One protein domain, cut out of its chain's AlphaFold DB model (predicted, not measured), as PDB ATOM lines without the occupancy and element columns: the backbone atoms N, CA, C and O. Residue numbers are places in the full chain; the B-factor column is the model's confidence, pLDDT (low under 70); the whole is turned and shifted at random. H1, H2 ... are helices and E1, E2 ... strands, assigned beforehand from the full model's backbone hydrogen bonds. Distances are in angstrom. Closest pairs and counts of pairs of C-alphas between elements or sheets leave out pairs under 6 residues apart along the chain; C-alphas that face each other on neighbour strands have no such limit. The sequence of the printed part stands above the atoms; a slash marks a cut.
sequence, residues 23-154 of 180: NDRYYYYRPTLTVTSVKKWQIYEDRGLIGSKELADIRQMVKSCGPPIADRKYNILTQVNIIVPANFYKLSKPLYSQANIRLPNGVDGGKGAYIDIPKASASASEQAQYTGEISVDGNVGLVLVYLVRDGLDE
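What this domain is: This is residues 23 to 154 of the 180 residues of an uncharacterized protein of Pseudomonas sp. 1 R 17 (UniProt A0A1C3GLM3). A strongly twisted sheet of four strands, E1, E4, E8 and E7, has the one helix, H1, over one face, and two smaller hairpins, E2 with E3 and E5 with E6, extend the body toward one end. E5 is beside E3, and E6 comes near E7 and E8 of the large sheet. The 132 printed residues hold eight named strands and one named helix, in the order E1 E2 E3 H1 E4 E5 E6 E7 E8; the large sheet is mixed, in the order E1, E4, E8, E7. The class is mostly strand, though under half of the residues are in named elements. The whole is compact, with a radius of gyration of the C-alphas of 15.5 A, and its outline is elongated, 50 by 31 by 23 A.

How they stand to each other: In the large sheet, E4, residues 76 to 84, is parallel to E8, residues 139 to 149, with N 80 and O 144 2.8 A apart, within hydrogen-bond range. E1, residues 25 to 29, is an edge strand parallel to E4, with N 27 and O 79 at 2.8 A. E7, residues 130 to 136, is the other edge strand and forms an antiparallel hairpin with E8, with N 134 and O 141 at 2.9 A. H1, residues 53 to 64, is on this sheet, two layers with the helix on one face; the closest C-alphas of H1 and E8 are those of Val 62 and Gly 141, 5.5 A apart. Every O i to N i+4 pair in H1 is within hydrogen-bond range. E5, residues 100 to 103, and E6, residues 113 to 116, form an antiparallel hairpin, with N 101 and O 115 at 2.9 A. The closest C-alphas of E6 and E7 are those of Ile 115 and Tyr 130, 6.2 A apart. E2, residues 33 to 38, and E3, residues 41 to 46, form another antiparallel hairpin, with N 36 and O 43 at 2.9 A. The closest C-alphas of E3 and E5 are those of Glu 45 and Arg 102, 4.6 A apart. E3 and E8 are apart.

Where its parts are: E1 begins at C-alpha 25, (108.070, 148.817, 145.709). E8, the longest strand, measures 32.3 A and ends at C-alpha 149, (125.109, 146.752, 155.964). E4 measures 25.6 A, E7 19.8 A, E3 16.7 A, H1 16.1 A, E2 15.3 A, E1 12.6 A, and E5 and E6 9.9 A each.

The domain as a whole: The C-alphas of Ala 70 and Ser 92, the two farthest apart, are 51.1 A from each other. The printed part has no cut. The links H1 to E4, E4 to E5 and E6 to E7 are long. Confidence is low, with pLDDT under 70, at residues 119 to 126.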
ATOM      1  N   ASN A  23     101.697 148.468 143.063       71.06
ATOM      2  CA  ASN A  23     102.137 147.609 144.152       71.06
ATOM      3  C   ASN A  23     103.259 148.252 144.978       71.06
ATOM      4  O   ASN A  23     104.000 149.111 144.492       71.06
ATOM      5  N   ASP A  24     103.421 147.758 146.208       74.25
ATOM      6  CA  ASP A  24     104.551 148.100 147.068       74.25
ATOM      7  C   ASP A  24     105.877 147.880 146.329       74.25
ATOM      8  O   ASP A  24     106.129 146.810 145.760       74.25
ATOM      9  N   ARG A  25     106.754 148.886 146.360       84.44
ATOM     10  CA  ARG A  25     108.070 148.817 145.709       84.44
ATOM     11  C   ARG A  25     109.211 148.743 146.706       84.44
ATOM     12  O   ARG A  25     109.178 149.360 147.768       84.44
ATOM     13  N   TYR A  26     110.246 148.009 146.309       90.69
ATOM     14  CA  TYR A  26     111.467 147.792 147.074       90.69
ATOM     15  C   TYR A  26     112.651 148.303 146.255       90.69
ATOM     16  O   TYR A  26     112.920 147.806 145.161       90.69
ATOM     17  N   TYR A  27     113.354 149.296 146.784       94.50
ATOM     18  CA  TYR A  27     114.500 149.933 146.148       94.50
ATOM     19  C   TYR A  27     115.795 149.549 146.864       94.50
ATOM     20  O   TYR A  27     115.808 149.295 148.071       94.50
ATOM     21  N   TYR A  28     116.891 149.524 146.107       94.88
ATOM     22  CA  TYR A  28     118.216 149.101 146.563       94.88
ATOM     23  C   TYR A  28     119.240 150.153 146.150       94.88
ATOM     24  O   TYR A  28     119.882 150.061 145.102       94.88
ATOM     25  N   TYR A  29     119.351 151.185 146.971       97.00
ATOM     26  CA  TYR A  29     120.166 152.355 146.705       97.00
ATOM     27  C   TYR A  29     121.529 152.220 147.390       97.00
ATOM     28  O   TYR A  29     121.614 151.878 148.567       97.00
ATOM     29  N   ARG A  30     122.612 152.497 146.659       96.88
ATOM     30  CA  ARG A  30     123.977 152.526 147.204       96.88
ATOM     31  C   ARG A  30     124.442 153.983 147.285       96.88
ATOM     32  O   ARG A  30     124.625 154.590 146.230       96.88
ATOM     33  N   PRO A  31     124.611 154.554 148.491       95.56
ATOM     34  CA  PRO A  31     124.942 155.960 148.654       95.56
ATOM     35  C   PRO A  31     126.416 156.241 148.359       95.56
ATOM     36  O   PRO A  31     127.290 155.406 148.605       95.56
ATOM     37  N   THR A  32     126.698 157.482 147.965       93.50
ATOM     38  CA  THR A  32     128.058 158.036 147.975       93.50
ATOM     39  C   THR A  32     128.231 158.878 149.231       93.50
ATOM     40  O   THR A  32     127.791 160.026 149.300       93.50
ATOM     41  N   LEU A  33     128.867 158.298 150.248       95.56
ATOM     42  CA  LEU A  33     128.998 158.937 151.554       95.56
ATOM     43  C   LEU A  33     130.093 160.001 151.558       95.56
ATOM     44  O   LEU A  33     131.251 159.728 151.254       95.56
ATOM     45  N   THR A  34     129.728 161.208 151.976       96.00
ATOM     46  CA  THR A  34     130.656 162.320 152.187       96.00
ATOM     47  C   THR A  34     130.897 162.503 153.677       96.00
ATOM     48  O   THR A  34     129.952 162.506 154.462       96.00
ATOM     49  N   VAL A  35     132.155 162.667 154.087       96.69
ATOM     50  CA  VAL A  35     132.475 163.042 155.468       96.69
ATOM     51  C   VAL A  35     132.277 164.545 155.618       96.69
ATOM     52  O   VAL A  35     132.966 165.328 154.966       96.69
ATOM     53  N   THR A  36     131.370 164.944 156.505       95.56
ATOM     54  CA  THR A  36     131.091 166.349 156.815       95.56
ATOM     55  C   THR A  36     131.473 166.648 158.259       95.56
ATOM     56  O   THR A  36     131.164 165.880 159.174       95.56
ATOM     57  N   SER A  37     132.138 167.785 158.474       95.75
ATOM     58  CA  SER A  37     132.519 168.256 159.807       95.75
ATOM     59  C   SER A  37     131.424 169.126 160.426       95.75
ATOM     60  O   SER A  37     130.989 170.114 159.841       95.75
ATOM     61  N   VAL A  38     131.023 168.796 161.653       92.19
ATOM     62  CA  VAL A  38     130.135 169.586 162.513       92.19
ATOM     63  C   VAL A  38     130.957 170.067 163.706       92.19
ATOM     64  O   VAL A  38     131.172 169.340 164.681       92.19
ATOM     65  N   LYS A  39     131.460 171.304 163.625       93.94
ATOM     66  CA  LYS A  39     132.492 171.820 164.542       93.94
ATOM     67  C   LYS A  39     133.714 170.881 164.539       93.94
ATOM     68  O   LYS A  39     134.375 170.749 163.517       93.94
ATOM     69  N   LYS A  40     133.999 170.217 165.665       95.56
ATOM     70  CA  LYS A  40     135.111 169.260 165.832       95.56
ATOM     71  C   LYS A  40     134.736 167.797 165.555       95.56
ATOM     72  O   LYS A  40     135.605 166.932 165.654       95.56
ATOM     73  N   TRP A  41     133.461 167.528 165.290       97.25
ATOM     74  CA  TRP A  41     132.914 166.189 165.085       97.25
ATOM     75  C   TRP A  41     132.690 165.913 163.603       97.25
ATOM     76  O   TRP A  41     132.603 166.839 162.804       97.25
ATOM     77  N   GLN A  42     132.570 164.644 163.245       97.12
ATOM     78  CA  GLN A  42     132.362 164.171 161.883       97.12
ATOM     79  C   GLN A  42     131.074 163.357 161.793       97.12
ATOM     80  O   GLN A  42     130.715 162.636 162.728       97.12
ATOM     81  N   ILE A  43     130.418 163.440 160.641       96.25
ATOM     82  CA  ILE A  43     129.284 162.599 160.250       96.25
ATOM     83  C   ILE A  43     129.463 162.142 158.802       96.25
ATOM     84  O   ILE A  43     130.153 162.804 158.027       96.25
ATOM     85  N   TYR A  44     128.814 161.039 158.431       97.50
ATOM     86  CA  TYR A  44     128.585 160.729 157.024       97.50
ATOM     87  C   TYR A  44     127.296 161.394 156.559       97.50
ATOM     88  O   TYR A  44     126.273 161.314 157.234       97.50
ATOM     89  N   GLU A  45     127.340 162.020 155.392       96.50
ATOM     90  CA  GLU A  45     126.179 162.543 154.685       96.50
ATOM     91  C   GLU A  45     126.006 161.804 153.366       96.50
ATOM     92  O   GLU A  45     126.984 161.564 152.656       96.50
ATOM     93  N   ASP A  46     124.760 161.514 153.011       96.50
ATOM     94  CA  ASP A  46     124.407 161.193 151.636       96.50
ATOM     95  C   ASP A  46     123.574 162.323 151.035       96.50
ATOM     96  O   ASP A  46     122.428 162.549 151.413       96.50
ATOM     97  N   ARG A  47     124.167 163.037 150.078       95.06
ATOM     98  CA  ARG A  47     123.504 164.111 149.325       95.06
ATOM     99  C   ARG A  47     122.881 163.604 148.025       95.06
ATOM    100  O   ARG A  47     122.154 164.357 147.385       95.06
ATOM    101  N   GLY A  48     123.179 162.364 147.634       94.50
ATOM    102  CA  GLY A  48     122.778 161.787 146.356       94.50
ATOM    103  C   GLY A  48     121.340 161.285 146.334       94.50
ATOM    104  O   GLY A  48     120.699 161.389 145.290       94.50
ATOM    105  N   LEU A  49     120.802 160.811 147.469       94.81
ATOM    106  CA  LEU A  49     119.479 160.177 147.506       94.81
ATOM    107  C   LEU A  49     118.395 161.062 146.889       94.81
ATOM    108  O   LEU A  49     117.594 160.569 146.099       94.81
ATOM    109  N   ILE A  50     118.404 162.367 147.188       93.88
ATOM    110  CA  ILE A  50     117.370 163.297 146.714       93.88
ATOM    111  C   ILE A  50     117.285 163.381 145.180       93.88
ATOM    112  O   ILE A  50     116.203 163.561 144.628       93.88
ATOM    113  N   GLY A  51     118.423 163.226 144.497       93.88
ATOM    114  CA  GLY A  51     118.536 163.236 143.036       93.88
ATOM    115  C   GLY A  51     118.656 161.839 142.425       93.88
ATOM    116  O   GLY A  51     119.031 161.715 141.261       93.88
ATOM    117  N   SER A  52     118.405 160.787 143.205       96.25
ATOM    118  CA  SER A  52     118.535 159.405 142.754       96.25
ATOM    119  C   SER A  52     117.416 159.004 141.791       96.25
ATOM    120  O   SER A  52     116.296 159.525 141.839       96.25
ATOM    121  N   LYS A  53     117.702 158.020 140.933       96.19
ATOM    122  CA  LYS A  53     116.695 157.415 140.049       96.19
ATOM    123  C   LYS A  53     115.590 156.715 140.848       96.19
ATOM    124  O   LYS A  53     114.453 156.679 140.398       96.19
ATOM    125  N   GLU A  54     115.917 156.189 142.029       95.56
ATOM    126  CA  GLU A  54     114.979 155.535 142.937       95.56
ATOM    127  C   GLU A  54     113.914 156.526 143.414       95.56
ATOM    128  O   GLU A  54     112.725 156.259 143.271       95.56
ATOM    129  N   LEU A  55     114.309 157.709 143.900       94.88
ATOM    130  CA  LEU A  55     113.333 158.729 144.295       94.88
ATOM    131  C   LEU A  55     112.580 159.337 143.109       94.88
ATOM    132  O   LEU A  55     111.413 159.704 143.262       94.88
ATOM    133  N   ALA A  56     113.216 159.453 141.941       94.69
ATOM    134  CA  ALA A  56     112.533 159.894 140.728       94.69
ATOM    135  C   ALA A  56     111.410 158.917 140.333       94.69
ATOM    136  O   ALA A  56     110.292 159.353 140.059       94.69
ATOM    137  N   ASP A  57     111.678 157.607 140.383       93.94
ATOM    138  CA  ASP A  57     110.670 156.567 140.156       93.94
ATOM    139  C   ASP A  57     109.566 156.624 141.220       93.94
ATOM    140  O   ASP A  57     108.394 156.632 140.866       93.94
ATOM    141  N   ILE A  58     109.903 156.775 142.508       93.81
ATOM    142  CA  ILE A  58     108.891 156.904 143.572       93.81
ATOM    143  C   ILE A  58     107.969 158.103 143.314       93.81
ATOM    144  O   ILE A  58     106.750 157.959 143.380       93.81
ATOM    145  N   ARG A  59     108.515 159.279 142.974       93.44
ATOM    146  CA  ARG A  59     107.714 160.468 142.626       93.44
ATOM    147  C   ARG A  59     106.798 160.202 141.433       93.44
ATOM    148  O   ARG A  59     105.626 160.578 141.466       93.44
ATOM    149  N   GLN A  60     107.315 159.536 140.401       92.12
ATOM    150  CA  GLN A  60     106.524 159.155 139.235       92.12
ATOM    151  C   GLN A  60     105.398 158.185 139.613       92.12
ATOM    152  O   GLN A  60     104.275 158.341 139.145       92.12
ATOM    153  N   MET A  61     105.665 157.230 140.500       90.19
ATOM    154  CA  MET A  61     104.672 156.274 140.980       90.19
ATOM    155  C   MET A  61     103.579 156.939 141.820       90.19
ATOM    156  O   MET A  61     102.399 156.694 141.577       90.19
ATOM    157  N   VAL A  62     103.944 157.842 142.737       91.31
ATOM    158  CA  VAL A  62     102.982 158.651 143.512       91.31
ATOM    159  C   VAL A  62     102.044 159.417 142.581       91.31
ATOM    160  O   VAL A  62     100.841 159.483 142.826       91.31
ATOM    161  N   LYS A  63     102.574 159.957 141.482       90.56
ATOM    162  CA  LYS A  63     101.777 160.637 140.461       90.56
ATOM    163  C   LYS A  63     100.866 159.673 139.695       90.56
ATOM    164  O   LYS A  63      99.679 159.943 139.547       90.56
ATOM    165  N   SER A  64     101.415 158.566 139.197       87.56
ATOM    166  CA  SER A  64     100.725 157.654 138.279       87.56
ATOM    167  C   SER A  64      99.677 156.760 138.940       87.56
ATOM    168  O   SER A  64      98.742 156.351 138.259       87.56
ATOM    169  N   CYS A  65      99.793 156.478 140.239       83.81
ATOM    170  CA  CYS A  65      98.876 155.572 140.933       83.81
ATOM    171  C   CYS A  65      97.507 156.147 141.284       83.81
ATOM    172  O   CYS A  65      96.653 155.428 141.796       83.81
ATOM    173  N   GLY A  66      97.275 157.422 140.967       74.19
ATOM    174  CA  GLY A  66      96.007 158.074 141.255       74.19
ATOM    175  C   GLY A  66      95.777 158.267 142.759       74.19
ATOM    176  O   GLY A  66      96.705 158.114 143.557       74.19
ATOM    177  N   PRO A  67      94.560 158.661 143.156       78.44
ATOM    178  CA  PRO A  67      94.259 158.982 144.542       78.44
ATOM    179  C   PRO A  67      94.313 157.735 145.437       78.44
ATOM    180  O   PRO A  67      94.104 156.616 144.961       78.44
ATOM    181  N   PRO A  68      94.568 157.906 146.745       76.94
ATOM    182  CA  PRO A  68      94.495 156.802 147.689       76.94
ATOM    183  C   PRO A  68      93.095 156.177 147.700       76.94
ATOM    184  O   PRO A  68      92.092 156.835 147.417       76.94
ATOM    185  N   ILE A  69      93.026 154.897 148.078       75.44
ATOM    186  CA  ILE A  69      91.754 154.231 148.394       75.44
ATOM    187  C   ILE A  69      91.023 155.077 149.448       75.44
ATOM    188  O   ILE A  69      91.673 155.605 150.353       75.44
ATOM    189  N   ALA A  70      89.695 155.204 149.326       71.81
ATOM    190  CA  ALA A  70      88.866 155.978 150.251       71.81
ATOM    191  C   ALA A  70      89.254 155.711 151.720       71.81
ATOM    192  O   ALA A  70      89.529 154.572 152.102       71.81
ATOM    193  N   ASP A  71      89.334 156.788 152.505       73.25
ATOM    194  CA  ASP A  71      89.764 156.810 153.913       73.25
ATOM    195  C   ASP A  71      91.242 156.464 154.184       73.25
ATOM    196  O   ASP A  71      91.648 156.311 155.339       73.25
ATOM    197  N   ARG A  72      92.097 156.393 153.153       77.38
ATOM    198  CA  ARG A  72      93.557 156.277 153.314       77.38
ATOM    199  C   ARG A  72      94.274 157.569 152.938       77.38
ATOM    200  O   ARG A  72      93.894 158.268 152.007       77.38
ATOM    201  N   LYS A  73      95.370 157.855 153.647       85.31
ATOM    202  CA  LYS A  73      96.258 158.987 153.339       85.31
ATOM    203  C   LYS A  73      97.196 158.691 152.168       85.31
ATOM    204  O   LYS A  73      97.442 159.571 151.351       85.31
ATOM    205  N   TYR A  74      97.745 157.476 152.118       89.31
ATOM    206  CA  TYR A  74      98.812 157.122 151.184       89.31
ATOM    207  C   TYR A  74      98.286 156.294 150.020       89.31
ATOM    208  O   TYR A  74      97.566 155.316 150.237       89.31
ATOM    209  N   ASN A  75      98.666 156.666 148.798       87.12
ATOM    210  CA  ASN A  75      98.322 155.914 147.591       87.12
ATOM    211  C   ASN A  75      99.367 154.846 147.236       87.12
ATOM    212  O   ASN A  75      99.062 153.916 146.498       87.12
ATOM    213  N   ILE A  76     100.578 154.958 147.788       88.94
ATOM    214  CA  ILE A  76     101.648 153.975 147.631       88.94
ATOM    215  C   ILE A  76     102.507 153.892 148.895       88.94
ATOM    216  O   ILE A  76     102.739 154.897 149.574       88.94
ATOM    217  N   LEU A  77     103.007 152.691 149.186       89.38
ATOM    218  CA  LEU A  77     104.062 152.447 150.159       89.38
ATOM    219  C   LEU A  77     105.310 151.951 149.430       89.38
ATOM    220  O   LEU A  77     105.260 151.090 148.554       89.38
ATOM    221  N   THR A  78     106.460 152.500 149.799       91.81
ATOM    222  CA  THR A  78     107.747 152.115 149.221       91.81
ATOM    223  C   THR A  78     108.771 151.863 150.312       91.81
ATOM    224  O   THR A  78     108.759 152.511 151.358       91.81
ATOM    225  N   GLN A  79     109.658 150.902 150.078       93.00
ATOM    226  CA  GLN A  79     110.761 150.562 150.968       93.00
ATOM    227  C   GLN A  79     112.079 150.834 150.251       93.00
ATOM    228  O   GLN A  79     112.314 150.320 149.161       93.00
ATOM    229  N   VAL A  80     112.960 151.620 150.860       95.25
ATOM    230  CA  VAL A  80     114.277 151.957 150.316       95.25
ATOM    231  C   VAL A  80     115.345 151.347 151.207       95.25
ATOM    232  O   VAL A  80     115.540 151.779 152.340       95.25
ATOM    233  N   ASN A  81     116.060 150.356 150.685       93.75
ATOM    234  CA  ASN A  81     117.279 149.844 151.293       93.75
ATOM    235  C   ASN A  81     118.446 150.740 150.871       93.75
ATOM    236  O   ASN A  81     118.860 150.708 149.713       93.75
ATOM    237  N   ILE A  82     118.987 151.517 151.802       95.12
ATOM    238  CA  ILE A  82     120.263 152.216 151.664       95.12
ATOM    239  C   ILE A  82     121.359 151.235 152.065       95.12
ATOM    240  O   ILE A  82     121.532 150.920 153.241       95.12
ATOM    241  N   ILE A  83     122.074 150.719 151.072       94.44
ATOM    242  CA  ILE A  83     123.033 149.629 151.226       94.44
ATOM    243  C   ILE A  83     124.435 150.208 151.347       94.44
ATOM    244  O   ILE A  83     124.946 150.822 150.411       94.44
ATOM    245  N   VAL A  84     125.075 149.966 152.483       94.44
ATOM    246  CA  VAL A  84     126.427 150.438 152.791       94.44
ATOM    247  C   VAL A  84     127.375 149.267 153.022       94.44
ATOM    248  O   VAL A  84     126.930 148.210 153.461       94.44
ATOM    249  N   PRO A  85     128.689 149.423 152.789       94.06
ATOM    250  CA  PRO A  85     129.654 148.391 153.159       94.06
ATOM    251  C   PRO A  85     129.559 148.024 154.644       94.06
ATOM    252  O   PRO A  85     129.406 148.902 155.491       94.06
ATOM    253  N   ALA A  86     129.740 146.746 154.987       90.44
ATOM    254  CA  ALA A  86     129.720 146.262 156.372       90.44
ATOM    255  C   ALA A  86     130.586 147.079 157.345       90.44
ATOM    256  O   ALA A  86     130.214 147.310 158.496       90.44
ATOM    257  N   ASN A  87     131.736 147.549 156.864       90.75
ATOM    258  CA  ASN A  87     132.718 148.309 157.623       90.75
ATOM    259  C   ASN A  87     132.727 149.808 157.273       90.75
ATOM    260  O   ASN A  87     133.741 150.457 157.509       90.75
ATOM    261  N   PHE A  88     131.662 150.371 156.693       92.81
ATOM    262  CA  PHE A  88     131.675 151.759 156.201       92.81
ATOM    263  C   PHE A  88     131.992 152.799 157.287       92.81
ATOM    264  O   PHE A  88     132.535 153.860 156.992       92.81
ATOM    265  N   TYR A  89     131.646 152.511 158.545       92.94
ATOM    266  CA  TYR A  89     131.703 153.488 159.619       92.94
ATOM    267  C   TYR A  89     133.123 153.650 160.185       92.94
ATOM    268  O   TYR A  89     133.507 152.961 161.128       92.94
ATOM    269  N   LYS A  90     133.914 154.556 159.592       93.38
ATOM    270  CA  LYS A  90     135.335 154.783 159.934       93.38
ATOM    271  C   LYS A  90     135.672 156.263 160.155       93.38
ATOM    272  O   LYS A  90     136.660 156.773 159.632       93.38
ATOM    273  N   LEU A  91     134.839 156.973 160.910       94.62
ATOM    274  CA  LEU A  91     135.098 158.371 161.268       94.62
ATOM    275  C   LEU A  91     136.136 158.454 162.393       94.62
ATOM    276  O   LEU A  91     136.082 157.675 163.341       94.62
ATOM    277  N   SER A  92     137.056 159.417 162.319       94.56
ATOM    278  CA  SER A  92     138.098 159.590 163.342       94.56
ATOM    279  C   SER A  92     137.581 160.318 164.583       94.56
ATOM    280  O   SER A  92     138.036 160.054 165.694       94.56
ATOM    281  N   LYS A  93     136.614 161.227 164.407       96.19
ATOM    282  CA  LYS A  93     135.928 161.944 165.496       96.19
ATOM    283  C   LYS A  93     134.414 161.892 165.288       96.19
ATOM    284  O   LYS A  93     133.820 162.924 164.979       96.19
ATOM    285  N   PRO A  94     133.779 160.712 165.393       94.94
ATOM    286  CA  PRO A  94     132.361 160.570 165.090       94.94
ATOM    287  C   PRO A  94     131.498 161.393 166.052       94.94
ATOM    288  O   PRO A  94     131.733 161.388 167.258       94.94
ATOM    289  N   LEU A  95     130.478 162.075 165.526       94.38
ATOM    290  CA  LEU A  95     129.483 162.778 166.344       94.38
ATOM    291  C   LEU A  95     128.630 161.808 167.176       94.38
ATOM    292  O   LEU A  95     128.226 162.140 168.287       94.38
ATOM    293  N   TYR A  96     128.372 160.609 166.649       90.62
ATOM    294  CA  TYR A  96     127.579 159.576 167.311       90.62
ATOM    295  C   TYR A  96     128.383 158.287 167.441       90.62
ATOM    296  O   TYR A  96     129.137 157.920 166.551       90.62
ATOM    297  N   SER A  97     128.194 157.559 168.539       87.25
ATOM    298  CA  SER A  97     128.931 156.306 168.776       87.25
ATOM    299  C   SER A  97     128.468 155.126 167.911       87.25
ATOM    300  O   SER A  97     129.179 154.132 167.812       87.25
ATOM    301  N   GLN A  98     127.279 155.210 167.316       87.88
ATOM    302  CA  GLN A  98     126.705 154.180 166.450       87.88
ATOM    303  C   GLN A  98     126.837 154.553 164.978       87.88
ATOM    304  O   GLN A  98     126.839 155.736 164.626       87.88
ATOM    305  N   ALA A  99     126.912 153.535 164.120       89.75
ATOM    306  CA  ALA A  99     126.992 153.738 162.685       89.75
ATOM    307  C   ALA A  99     125.736 154.455 162.180       89.75
ATOM    308  O   ALA A  99     124.623 154.000 162.421       89.75
ATOM    309  N   ASN A 100     125.916 155.592 161.514       92.88
ATOM    310  CA  ASN A 100     124.822 156.430 161.038       92.88
ATOM    311  C   ASN A 100     125.216 157.218 159.794       92.88
ATOM    312  O   ASN A 100     126.402 157.454 159.539       92.88
ATOM    313  N   ILE A 101     124.193 157.645 159.063       95.44
ATOM    314  CA  ILE A 101     124.285 158.573 157.944       95.44
ATOM    315  C   ILE A 101     123.221 159.647 158.131       95.44
ATOM    316  O   ILE A 101     122.123 159.392 158.624       95.44
ATOM    317  N   ARG A 102     123.542 160.861 157.706       96.00
ATOM    318  CA  ARG A 102     122.592 161.953 157.577       96.00
ATOM    319  C   ARG A 102     122.123 162.067 156.130       96.00
ATOM    320  O   ARG A 102     122.935 162.185 155.216       96.00
ATOM    321  N   LEU A 103     120.812 162.106 155.943       96.12
ATOM    322  CA  LEU A 103     120.147 162.513 154.711       96.12
ATOM    323  C   LEU A 103     119.801 164.000 154.862       96.12
ATOM    324  O   LEU A 103     118.814 164.314 155.520       96.12
ATOM    325  N   PRO A 104     120.595 164.949 154.341       93.56
ATOM    326  CA  PRO A 104     120.418 166.367 154.647       93.56
ATOM    327  C   PRO A 104     119.096 166.939 154.125       93.56
ATOM    328  O   PRO A 104     118.595 167.883 154.724       93.56
ATOM    329  N   ASN A 105     118.525 166.329 153.082       93.62
ATOM    330  CA  ASN A 105     117.265 166.741 152.458       93.62
ATOM    331  C   ASN A 105     116.143 165.697 152.626       93.62
ATOM    332  O   ASN A 105     115.138 165.772 151.924       93.62
ATOM    333  N   GLY A 106     116.334 164.681 153.479       92.25
ATOM    334  CA  GLY A 106     115.386 163.569 153.598       92.25
ATOM    335  C   GLY A 106     115.117 162.878 152.251       92.25
ATOM    336  O   GLY A 106     115.991 162.822 151.383       92.25
ATOM    337  N   VAL A 107     113.901 162.355 152.084       92.88
ATOM    338  CA  VAL A 107     113.400 161.794 150.806       92.88
ATOM    339  C   VAL A 107     112.522 162.781 150.031       92.88
ATOM    340  O   VAL A 107     112.323 162.647 148.825       92.88
ATOM    341  N   ASP A 108     111.989 163.792 150.708       91.06
ATOM    342  CA  ASP A 108     111.049 164.765 150.156       91.06
ATOM    343  C   ASP A 108     111.748 166.009 149.588       91.06
ATOM    344  O   ASP A 108     111.184 166.697 148.735       91.06
ATOM    345  N   GLY A 109     113.003 166.251 149.975       87.06
ATOM    346  CA  GLY A 109     113.738 167.480 149.676       87.06
ATOM    347  C   GLY A 109     113.637 168.518 150.795       87.06
ATOM    348  O   GLY A 109     114.109 169.639 150.622       87.06
ATOM    349  N   GLY A 110     112.996 168.163 151.912       85.62
ATOM    350  CA  GLY A 110     112.695 169.039 153.030       85.62
ATOM    351  C   GLY A 110     113.648 168.832 154.201       85.62
ATOM    352  O   GLY A 110     114.852 169.078 154.116       85.62
ATOM    353  N   LYS A 111     113.093 168.443 155.354       85.06
ATOM    354  CA  LYS A 111     113.869 168.331 156.594       85.06
ATOM    355  C   LYS A 111     114.848 167.166 156.504       85.06
ATOM    356  O   LYS A 111     114.472 166.037 156.198       85.06
ATOM    357  N   GLY A 112     116.099 167.437 156.860       89.88
ATOM    358  CA  GLY A 112     117.097 166.389 156.976       89.88
ATOM    359  C   GLY A 112     116.754 165.360 158.053       89.88
ATOM    360  O   GLY A 112     116.132 165.682 159.066       89.88
ATOM    361  N   ALA A 113     117.212 164.131 157.846       91.94
ATOM    362  CA  ALA A 113     117.022 163.001 158.741       91.94
ATOM    363  C   ALA A 113     118.363 162.340 159.072       91.94
ATOM    364  O   ALA A 113     119.301 162.373 158.273       91.94
ATOM    365  N   TYR A 114     118.443 161.725 160.248       91.62
ATOM    366  CA  TYR A 114     119.521 160.806 160.596       91.62
ATOM    367  C   TYR A 114     118.961 159.392 160.570       91.62
ATOM    368  O   TYR A 114     117.879 159.149 161.091       91.62
ATOM    369  N   ILE A 115     119.711 158.490 159.954       91.56
ATOM    370  CA  ILE A 115     119.428 157.061 159.922       91.56
ATOM    371  C   ILE A 115     120.604 156.338 160.557       91.56
ATOM    372  O   ILE A 115     121.757 156.548 160.176       91.56
ATOM    373  N   ASP A 116     120.324 155.502 161.543       88.62
ATOM    374  CA  ASP A 116     121.341 154.775 162.289       88.62
ATOM    375  C   ASP A 116     121.135 153.262 162.237       88.62
ATOM    376  O   ASP A 116     120.045 152.763 161.974       88.62
ATOM    377  N   ILE A 117     122.217 152.517 162.455       82.06
ATOM    378  CA  ILE A 117     122.170 151.088 162.750       82.06
ATOM    379  C   ILE A 117     122.013 150.950 164.274       82.06
ATOM    380  O   ILE A 117     122.954 151.304 164.999       82.06
ATOM    381  N   PRO A 118     120.873 150.441 164.781       71.06
ATOM    382  CA  PRO A 118     120.658 150.265 166.213       71.06
ATOM    383  C   PRO A 118     121.707 149.340 166.845       71.06
ATOM    384  O   PRO A 118     122.191 148.400 166.217       71.06
ATOM    385  N   LYS A 119     122.030 149.572 168.124       61.91
ATOM    386  CA  LYS A 119     122.985 148.737 168.883       61.91
ATOM    387  C   LYS A 119     122.414 147.392 169.360       61.91
ATOM    388  O   LYS A 119     123.190 146.529 169.755       61.91
ATOM    389  N   ALA A 120     121.089 147.231 169.395       58.09
ATOM    390  CA  ALA A 120     120.433 146.053 169.966       58.09
ATOM    391  C   ALA A 120     120.272 144.912 168.947       58.09
ATOM    392  O   ALA A 120     120.119 145.150 167.755       58.09
ATOM    393  N   SER A 121     120.261 143.678 169.456       44.88
ATOM    394  CA  SER A 121     120.094 142.412 168.726       44.88
ATOM    395  C   SER A 121     118.678 142.140 168.208       44.88
ATOM    396  O   SER A 121     118.466 141.116 167.558       44.88
ATOM    397  N   ALA A 122     117.706 143.024 168.468       49.41
ATOM    398  CA  ALA A 122     116.497 143.039 167.655       49.41
ATOM    399  C   ALA A 122     116.966 143.243 166.219       49.41
ATOM    400  O   ALA A 122     117.798 144.122 165.989       49.41
ATOM    401  N   SER A 123     116.534 142.392 165.287       52.09
ATOM    402  CA  SER A 123     117.061 142.453 163.931       52.09
ATOM    403  C   SER A 123     116.916 143.905 163.458       52.09
ATOM    404  O   SER A 123     115.798 144.398 163.339       52.09
ATOM    405  N   ALA A 124     118.028 144.637 163.261       47.31
ATOM    406  CA  ALA A 124     118.004 146.041 162.808       47.31
ATOM    407  C   ALA A 124     117.084 146.198 161.576       47.31
ATOM    408  O   ALA A 124     116.477 147.230 161.321       47.31
ATOM    409  N   SER A 125     116.903 145.068 160.895       52.84
ATOM    410  CA  SER A 125     115.867 144.686 159.966       52.84
ATOM    411  C   SER A 125     114.426 144.516 160.519       52.84
ATOM    412  O   SER A 125     113.687 143.721 159.951       52.84
ATOM    413  N   GLU A 126     113.854 145.305 161.428       62.69
ATOM    414  CA  GLU A 126     112.381 145.237 161.669       62.69
ATOM    415  C   GLU A 126     111.650 146.558 161.486       62.69
ATOM    416  O   GLU A 126     110.660 146.600 160.755       62.69
ATOM    417  N   GLN A 127     112.187 147.655 162.003       73.38
ATOM    418  CA  GLN A 127     111.573 148.974 161.861       73.38
ATOM    419  C   GLN A 127     112.310 149.814 160.820       73.38
ATOM    420  O   GLN A 127     113.506 149.634 160.596       73.38
ATOM    421  N   ALA A 128     111.578 150.686 160.127       84.81
ATOM    422  CA  ALA A 128     112.195 151.684 159.261       84.81
ATOM    423  C   ALA A 128     112.963 152.674 160.140       84.81
ATOM    424  O   ALA A 128     112.417 153.171 161.123       84.81
ATOM    425  N   GLN A 129     114.222 152.947 159.800       89.19
ATOM    426  CA  GLN A 129     115.041 153.908 160.547       89.19
ATOM    427  C   GLN A 129     114.653 155.352 160.216       89.19
ATOM    428  O   GLN A 129     114.920 156.262 160.995       89.19
ATOM    429  N   TYR A 130     113.997 155.565 159.077       91.31
ATOM    430  CA  TYR A 130     113.376 156.834 158.731       91.31
ATOM    431  C   TYR A 130     112.116 156.604 157.898       91.31
ATOM    432  O   TYR A 130     112.075 155.719 157.047       91.31
ATOM    433  N   THR A 131     111.104 157.429 158.137       92.06
ATOM    434  CA  THR A 131     109.860 157.451 157.371       92.06
ATOM    435  C   THR A 131     109.665 158.856 156.824       92.06
ATOM    436  O   THR A 131     109.734 159.826 157.581       92.06
ATOM    437  N   GLY A 132     109.419 158.967 155.523       93.12
ATOM    438  CA  GLY A 132     109.145 160.236 154.856       93.12
ATOM    439  C   GLY A 132     107.961 160.136 153.904       93.12
ATOM    440  O   GLY A 132     107.542 159.044 153.524       93.12
ATOM    441  N   GLU A 133     107.424 161.289 153.524       94.44
ATOM    442  CA  GLU A 133     106.286 161.394 152.613       94.44
ATOM    443  C   GLU A 133     106.706 162.126 151.348       94.44
ATOM    444  O   GLU A 133     107.413 163.127 151.409       94.44
ATOM    445  N   ILE A 134     106.257 161.638 150.198       93.94
ATOM    446  CA  ILE A 134     106.455 162.308 148.916       93.94
ATOM    447  C   ILE A 134     105.086 162.704 148.388       93.94
ATOM    448  O   ILE A 134     104.249 161.838 148.145       93.94
ATOM    449  N   SER A 135     104.885 164.005 148.185       93.00
ATOM    450  CA  SER A 135     103.642 164.553 147.643       93.00
ATOM    451  C   SER A 135     103.841 165.036 146.210       93.00
ATOM    452  O   SER A 135     104.732 165.848 145.948       93.00
ATOM    453  N   VAL A 136     103.015 164.552 145.281       92.38
ATOM    454  CA  VAL A 136     103.040 164.934 143.859       92.38
ATOM    455  C   VAL A 136     101.607 165.044 143.349       92.38
ATOM    456  O   VAL A 136     100.833 164.107 143.509       92.38
ATOM    457  N   ASP A 137     101.251 166.178 142.739       90.12
ATOM    458  CA  ASP A 137      99.937 166.420 142.116       90.12
ATOM    459  C   ASP A 137      98.731 166.096 143.030       90.12
ATOM    460  O   ASP A 137      97.704 165.597 142.581       90.12
ATOM    461  N   GLY A 138      98.859 166.370 144.336       87.62
ATOM    462  CA  GLY A 138      97.818 166.103 145.342       87.62
ATOM    463  C   GLY A 138      97.791 164.668 145.887       87.62
ATOM    464  O   GLY A 138      97.090 164.412 146.863       87.62
ATOM    465  N   ASN A 139      98.590 163.760 145.326       91.50
ATOM    466  CA  ASN A 139      98.778 162.403 145.836       91.50
ATOM    467  C   ASN A 139      99.946 162.343 146.824       91.50
ATOM    468  O   ASN A 139     100.893 163.123 146.713       91.50
ATOM    469  N   VAL A 140      99.903 161.392 147.764       92.44
ATOM    470  CA  VAL A 140     100.929 161.226 148.804       92.44
ATOM    471  C   VAL A 140     101.376 159.770 148.887       92.44
ATOM    472  O   VAL A 140     100.564 158.885 149.148       92.44
ATOM    473  N   GLY A 141     102.676 159.527 148.734       92.06
ATOM    474  CA  GLY A 141     103.306 158.229 148.980       92.06
ATOM    475  C   GLY A 141     104.094 158.197 150.282       92.06
ATOM    476  O   GLY A 141     104.704 159.194 150.669       92.06
ATOM    477  N   LEU A 142     104.119 157.032 150.928       93.25
ATOM    478  CA  LEU A 142     104.939 156.760 152.105       93.25
ATOM    479  C   LEU A 142     106.251 156.079 151.697       93.25
ATOM    480  O   LEU A 142     106.249 155.096 150.953       93.25
ATOM    481  N   VAL A 143     107.371 156.566 152.224       94.56
ATOM    482  CA  VAL A 143     108.707 156.007 151.999       94.56
ATOM    483  C   VAL A 143     109.285 155.542 153.326       94.56
ATOM    484  O   VAL A 143     109.517 156.343 154.231       94.56
ATOM    485  N   LEU A 144     109.540 154.243 153.429       93.81
ATOM    486  CA  LEU A 144     110.205 153.602 154.555       93.81
ATOM    487  C   LEU A 144     111.672 153.378 154.196       93.81
ATOM    488  O   LEU A 144     111.987 152.631 153.271       93.81
ATOM    489  N   VAL A 145     112.579 154.022 154.915       93.88
ATOM    490  CA  VAL A 145     114.015 153.971 154.649       93.88
ATOM    491  C   VAL A 145     114.700 153.073 155.663       93.88
ATOM    492  O   VAL A 145     114.531 153.222 156.876       93.88
ATOM    493  N   TYR A 146     115.512 152.164 155.136       91.75
ATOM    494  CA  TYR A 146     116.306 151.224 155.902       91.75
ATOM    495  C   TYR A 146     117.785 151.408 155.576       91.75
ATOM    496  O   TYR A 146     118.159 151.397 154.408       91.75
ATOM    497  N   LEU A 147     118.632 151.547 156.586       92.06
ATOM    498  CA  LEU A 147     120.079 151.487 156.450       92.06
ATOM    499  C   LEU A 147     120.532 150.042 156.675       92.06
ATOM    500  O   LEU A 147     120.289 149.481 157.743       92.06
ATOM    501  N   VAL A 148     121.173 149.455 155.666       90.00
ATOM    502  CA  VAL A 148     121.520 148.030 155.612       90.00
ATOM    503  C   VAL A 148     123.010 147.877 155.336       90.00
ATOM    504  O   VAL A 148     123.519 148.378 154.334       90.00
ATOM    505  N   ARG A 149     123.722 147.157 156.204       90.81
ATOM    506  CA  ARG A 149     125.109 146.752 155.964       90.81
ATOM    507  C   ARG A 149     125.155 145.535 155.050       90.81
ATOM    508  O   ARG A 149     124.663 144.466 155.405       90.81
ATOM    509  N   ASP A 150     125.789 145.698 153.896       90.00
ATOM    510  CA  ASP A 150     125.944 144.652 152.891       90.00
ATOM    511  C   ASP A 150     126.628 143.412 153.484       90.00
ATOM    512  O   ASP A 150     127.664 143.516 154.145       90.00
ATOM    513  N   GLY A 151     126.012 142.247 153.290       85.81
ATOM    514  CA  GLY A 151     126.474 140.964 153.827       85.81
ATOM    515  C   GLY A 151     126.321 140.757 155.343       85.81
ATOM    516  O   GLY A 151     126.650 139.671 155.813       85.81
ATOM    517  N   LEU A 152     125.830 141.740 156.110       86.19
ATOM    518  CA  LEU A 152     125.587 141.600 157.559       86.19
ATOM    519  C   LEU A 152     124.110 141.712 157.933       86.19
ATOM    520  O   LEU A 152     123.625 140.946 158.761       86.19
ATOM    521  N   ASP A 153     123.413 142.679 157.343       85.56
ATOM    522  CA  ASP A 153     122.013 142.954 157.632       85.56
ATOM    523  C   ASP A 153     121.121 142.382 156.519       85.56
ATOM    524  O   ASP A 153     121.472 142.377 155.338       85.56
ATOM    525  N   GLU A 154     119.937 141.894 156.888       83.94
ATOM    526  CA  GLU A 154     118.982 141.328 155.933       83.94
ATOM    527  C   GLU A 154     118.255 142.435 155.146       83.94
ATOM    528  O   GLU A 154     117.622 143.317 155.736       83.94
TER     529      GLU A 154